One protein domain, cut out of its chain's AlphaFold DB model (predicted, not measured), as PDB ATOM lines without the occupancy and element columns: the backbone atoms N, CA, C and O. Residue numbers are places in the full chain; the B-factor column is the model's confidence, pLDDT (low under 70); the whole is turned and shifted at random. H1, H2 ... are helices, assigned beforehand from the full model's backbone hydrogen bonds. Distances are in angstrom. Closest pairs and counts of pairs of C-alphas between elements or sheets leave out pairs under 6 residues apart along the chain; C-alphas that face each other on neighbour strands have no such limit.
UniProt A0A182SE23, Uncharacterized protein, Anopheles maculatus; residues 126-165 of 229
ATOM      1  N   LEU A 126     -32.453 -20.643 169.304       88.31
ATOM      2  CA  LEU A 126     -32.469 -19.763 170.465       88.31
ATOM      3  C   LEU A 126     -33.121 -20.502 171.651       88.31
ATOM      4  O   LEU A 126     -34.308 -20.834 171.566       88.31
ATOM      5  N   PRO A 127     -32.390 -20.784 172.743       88.75
ATOM      6  CA  PRO A 127     -32.996 -21.383 173.923       88.75
ATOM      7  C   PRO A 127     -33.930 -20.367 174.592       88.75
ATOM      8  O   PRO A 127     -33.570 -19.209 174.790       88.75
ATOM      9  N   MET A 128     -35.140 -20.798 174.953       88.94
ATOM     10  CA  MET A 128     -36.130 -19.960 175.636       88.94
ATOM     11  C   MET A 128     -36.730 -20.700 176.832       88.94
ATOM     12  O   MET A 128     -36.929 -21.914 176.790       88.94
ATOM     13  N   ILE A 129     -37.056 -19.954 177.890       92.50
ATOM     14  CA  ILE A 129     -37.695 -20.497 179.094       92.50
ATOM     15  C   ILE A 129     -39.104 -20.996 178.745       92.50
ATOM     16  O   ILE A 129     -39.866 -20.332 178.036       92.50
ATOM     17  N   LYS A 130     -39.469 -22.177 179.254       90.38
ATOM     18  CA  LYS A 130     -40.801 -22.758 179.048       90.38
ATOM     19  C   LYS A 130     -41.881 -21.828 179.619       90.38
ATOM     20  O   LYS A 130     -41.784 -21.406 180.763       90.38
ATOM     21  N   GLY A 131     -42.913 -21.538 178.823       91.25
ATOM     22  CA  GLY A 131     -44.036 -20.681 179.229       91.25
ATOM     23  C   GLY A 131     -43.797 -19.177 179.072       91.25
ATOM     24  O   GLY A 131     -44.666 -18.396 179.441       91.25
ATOM     25  N   THR A 132     -42.658 -18.749 178.515       92.94
ATOM     26  CA  THR A 132     -42.424 -17.319 178.272       92.94
ATOM     27  C   THR A 132     -43.408 -16.751 177.235       92.94
ATOM     28  O   THR A 132     -43.563 -17.345 176.159       92.94
ATOM     29  N   PRO A 133     -44.043 -15.590 177.496       93.00
ATOM     30  CA  PRO A 133     -44.966 -14.959 176.550       93.00
ATOM     31  C   PRO A 133     -44.260 -14.466 175.276       93.00
ATOM     32  O   PRO A 133     -44.893 -14.268 174.247       93.00
ATOM     33  N   LEU A 134     -42.931 -14.321 175.310       92.81
ATOM     34  CA  LEU A 134     -42.131 -13.841 174.179       92.81
ATOM     35  C   LEU A 134     -41.903 -14.902 173.091       92.81
ATOM     36  O   LEU A 134     -41.343 -14.592 172.042       92.81
ATOM     37  N   ARG A 135     -42.308 -16.157 173.316       92.50
ATOM     38  CA  ARG A 135     -42.008 -17.282 172.418       92.50
ATOM     39  C   ARG A 135     -42.509 -17.061 170.990       92.50
ATOM     40  O   ARG A 135     -41.737 -17.245 170.052       92.50
ATOM     41  N   GLU A 136     -43.772 -16.672 170.820       91.44
ATOM     42  CA  GLU A 136     -44.331 -16.457 169.478       91.44
ATOM     43  C   GLU A 136     -43.727 -15.218 168.813       91.44
ATOM     44  O   GLU A 136     -43.416 -15.258 167.624       91.44
ATOM     45  N   LEU A 137     -43.445 -14.165 169.589       93.81
ATOM     46  CA  LEU A 137     -42.774 -12.974 169.075       93.81
ATOM     47  C   LEU A 137     -41.394 -13.321 168.499       93.81
ATOM     48  O   LEU A 137     -41.107 -12.983 167.352       93.81
ATOM     49  N   PHE A 138     -40.543 -14.025 169.249       94.00
ATOM     50  CA  PHE A 138     -39.222 -14.425 168.753       94.00
ATOM     51  C   PHE A 138     -39.314 -15.388 167.573       94.00
ATOM     52  O   PHE A 138     -38.549 -15.255 166.626       94.00
ATOM     53  N   LYS A 139     -40.258 -16.332 167.593       91.94
ATOM     54  CA  LYS A 139     -40.453 -17.292 166.503       91.94
ATOM     55  C   LYS A 139     -40.783 -16.600 165.179       91.94
ATOM     56  O   LYS A 139     -40.118 -16.879 164.184       91.94
ATOM     57  N   VAL A 140     -41.754 -15.683 165.174       94.62
ATOM     58  CA  VAL A 140     -42.144 -14.935 163.965       94.62
ATOM     59  C   VAL A 140     -40.992 -14.051 163.485       94.62
ATOM     60  O   VAL A 140     -40.636 -14.094 162.310       94.62
ATOM     61  N   ASN A 141     -40.342 -13.314 164.390       94.62
ATOM     62  CA  ASN A 141     -39.230 -12.436 164.018       94.62
ATOM     63  C   ASN A 141     -38.011 -13.206 163.489       94.62
ATOM     64  O   ASN A 141     -37.398 -12.782 162.515       94.62
ATOM     65  N   LEU A 142     -37.666 -14.357 164.075       93.75
ATOM     66  CA  LEU A 142     -36.581 -15.204 163.571       93.75
ATOM     67  C   LEU A 142     -36.889 -15.755 162.178       93.75
ATOM     68  O   LEU A 142     -35.984 -15.878 161.353       93.75
ATOM     69  N   GLN A 143     -38.154 -16.066 161.901       93.56
ATOM     70  CA  GLN A 143     -38.567 -16.516 160.581       93.56
ATOM     71  C   GLN A 143     -38.489 -15.383 159.550       93.56
ATOM     72  O   GLN A 143     -37.897 -15.584 158.493       93.56
ATOM     73  N   LEU A 144     -38.928 -14.170 159.900       96.00
ATOM     74  CA  LEU A 144     -38.750 -12.977 159.063       96.00
ATOM     75  C   LEU A 144     -37.266 -12.655 158.809       96.00
ATOM     76  O   LEU A 144     -36.879 -12.350 157.683       96.00
ATOM     77  N   LEU A 145     -36.401 -12.771 159.821       94.88
ATOM     78  CA  LEU A 145     -34.945 -12.598 159.682       94.88
ATOM     79  C   LEU A 145     -34.311 -13.631 158.741       94.88
ATOM     80  O   LEU A 145     -33.331 -13.337 158.051       94.88
ATOM     81  N   LYS A 146     -34.858 -14.848 158.722       93.00
ATOM     82  CA  LYS A 146     -34.427 -15.914 157.818       93.00
ATOM     83  C   LYS A 146     -34.927 -15.673 156.392       93.00
ATOM     84  O   LYS A 146     -34.135 -15.784 155.463       93.00
ATOM     85  N   GLU A 147     -36.204 -15.334 156.223       96.12
ATOM     86  CA  GLU A 147     -36.846 -15.098 154.920       96.12
ATOM     87  C   GLU A 147     -36.310 -13.840 154.224       96.12
ATOM     88  O   GLU A 147     -36.080 -13.855 153.020       96.12
ATOM     89  N   SER A 148     -36.009 -12.786 154.987       96.31
ATOM     90  CA  SER A 148     -35.346 -11.574 154.478       96.31
ATOM     91  C   SER A 148     -33.874 -11.784 154.100       96.31
ATOM     92  O   SER A 148     -33.252 -10.889 153.534       96.31
ATOM     93  N   GLY A 149     -33.283 -12.936 154.437       95.19
ATOM     94  CA  GLY A 149     -31.870 -13.223 154.191       95.19
ATOM     95  C   GLY A 149     -30.898 -12.508 155.136       95.19
ATOM     96  O   GLY A 149     -29.687 -12.690 154.999       95.19
ATOM     97  N   LEU A 150     -31.383 -11.752 156.131       94.88
ATOM     98  CA  LEU A 150     -30.518 -11.028 157.071       94.88
ATOM     99  C   LEU A 150     -29.634 -11.988 157.880       94.88
ATOM    100  O   LEU A 150     -28.457 -11.711 158.120       94.88
ATOM    101  N   LEU A 151     -30.171 -13.162 158.227       91.81
ATOM    102  CA  LEU A 151     -29.395 -14.221 158.874       91.81
ATOM    103  C   LEU A 151     -28.232 -14.703 157.992       91.81
ATOM    104  O   LEU A 151     -27.116 -14.856 158.483       91.81
ATOM    105  N   ALA A 152     -28.469 -14.908 156.693       90.50
ATOM    106  CA  ALA A 152     -27.434 -15.339 155.755       90.50
ATOM    107  C   ALA A 152     -26.360 -14.258 155.555       90.50
ATOM    108  O   ALA A 152     -25.176 -14.581 155.492       90.50
ATOM    109  N   TYR A 153     -26.762 -12.984 155.525       92.50
ATOM    110  CA  TYR A 153     -25.853 -11.839 155.443       92.50
ATOM    111  C   TYR A 153     -24.936 -11.726 156.672       92.50
ATOM    112  O   TYR A 153     -23.718 -11.616 156.537       92.50
ATOM    113  N   HIS A 154     -25.489 -11.788 157.888       91.50
ATOM    114  CA  HIS A 154     -24.659 -11.737 159.096       91.50
ATOM    115  C   HIS A 154     -23.782 -12.976 159.246       91.50
ATOM    116  O   HIS A 154     -22.645 -12.853 159.703       91.50
ATOM    117  N   HIS A 155     -24.281 -14.143 158.835       88.00
ATOM    118  CA  HIS A 155     -23.495 -15.367 158.819       88.00
ATOM    119  C   HIS A 155     -22.305 -15.242 157.864       88.00
ATOM    120  O   HIS A 155     -21.184 -15.479 158.284       88.00
ATOM    121  N   SER A 156     -22.495 -14.813 156.612       87.62
ATOM    122  CA  SER A 156     -21.383 -14.675 155.658       87.62
ATOM    123  C   SER A 156     -20.366 -13.600 156.053       87.62
ATOM    124  O   SER A 156     -19.190 -13.728 155.728       87.62
ATOM    125  N   ARG A 157     -20.806 -12.555 156.763       89.06
ATOM    126  CA  ARG A 157     -19.936 -11.478 157.248       89.06
ATOM    127  C   ARG A 157     -19.151 -11.843 158.510       89.06
ATOM    128  O   ARG A 157     -18.018 -11.399 158.651       89.06
ATOM    129  N   SER A 158     -19.765 -12.570 159.443       83.75
ATOM    130  CA  SER A 158     -19.167 -12.859 160.760       83.75
ATOM    131  C   SER A 158     -18.451 -14.202 160.789       83.75
ATOM    132  O   SER A 158     -17.504 -14.379 161.550       83.75
ATOM    133  N   TYR A 159     -18.910 -15.161 159.985       80.19
ATOM    134  CA  TYR A 159     -18.279 -16.463 159.890       80.19
ATOM    135  C   TYR A 159     -17.026 -16.340 159.034       80.19
ATOM    136  O   TYR A 159     -17.105 -16.008 157.850       80.19
ATOM    137  N   ILE A 160     -15.871 -16.618 159.635       74.50
ATOM    138  CA  ILE A 160     -14.599 -16.625 158.921       74.50
ATOM    139  C   ILE A 160     -14.674 -17.769 157.902       74.50
ATOM    140  O   ILE A 160     -14.786 -18.937 158.295       74.50
ATOM    141  N   PRO A 161     -14.673 -17.474 156.588       74.06
ATOM    142  CA  PRO A 161     -14.684 -18.530 155.597       74.06
ATOM    143  C   PRO A 161     -13.407 -19.351 155.750       74.06
ATOM    144  O   PRO A 161     -12.356 -18.828 156.118       74.06
ATOM    145  N   LYS A 162     -13.487 -20.642 155.423       77.31
ATOM    146  CA  LYS A 162     -12.294 -21.486 155.358       77.31
ATOM    147  C   LYS A 162     -11.236 -20.782 154.492       77.31
ATOM    148  O   LYS A 162     -11.546 -20.477 153.332       77.31
ATOM    149  N   PRO A 163     -10.016 -20.544 155.009       80.50
ATOM    150  CA  PRO A 163      -8.967 -19.924 154.220       80.50
ATOM    151  C   PRO A 163      -8.687 -20.795 152.997       80.50
ATOM    152  O   PRO A 163      -8.538 -22.020 153.089       80.50
ATOM    153  N   LYS A 164      -8.680 -20.170 151.819       79.50
ATOM    154  CA  LYS A 164      -8.272 -20.853 150.593       79.50
ATOM    155  C   LYS A 164      -6.766 -21.069 150.683       79.50
ATOM    156  O   LYS A 164      -6.038 -20.130 150.976       79.50
ATOM    157  N   CYS A 165      -6.314 -22.288 150.402       78.81
ATOM    158  CA  CYS A 165      -4.889 -22.566 150.256       78.81
ATOM    159  C   CYS A 165      -4.335 -21.696 149.116       78.81
ATOM    160  O   CYS A 165      -4.650 -21.927 147.945       78.81
TER     161      CYS A 165
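Overview. This is residues 126 to 165 of the 229 residues of an uncharacterized protein of Anopheles maculatus (UniProt A0A182SE23). Two helices, H1 and H2, meet near their ends as an open V, with a non-helical stretch before H1 that folds back toward it and a tail, residues 159 to 165, that sticks out beyond H2. The printed part has 40 residues with two named helices, H1 then H2, and no named strand; its class is all helix. It is extended, with a radius of gyration of the C-alphas of 14.5 A and spans of 49 by 21 by 9 A.

Arrangement. H1, residues 135 to 147, and H2, residues 150 to 158, are close but not clearly touching; their closest C-alphas, of Leu 145 and Leu 151, are 5.8 A apart. Their lines are only just about perpendicular, at 72 degrees. In both helices every O i to N i+4 pair is within hydrogen-bond range.

Along the chain. H1 runs 18.4 A from C-alpha 135 at (-42.008, -17.282, 172.418). H2 runs 12.1 A to C-alpha 158 at (-19.167, -12.859, 160.760).

Size, cuts and confidence. The C-alphas farthest apart, of Gly 131 and Cys 165, are 48.7 A apart. The printed part has no cut, and the link from H1 to H2 is tight. No printed residue is under 70 in pLDDT.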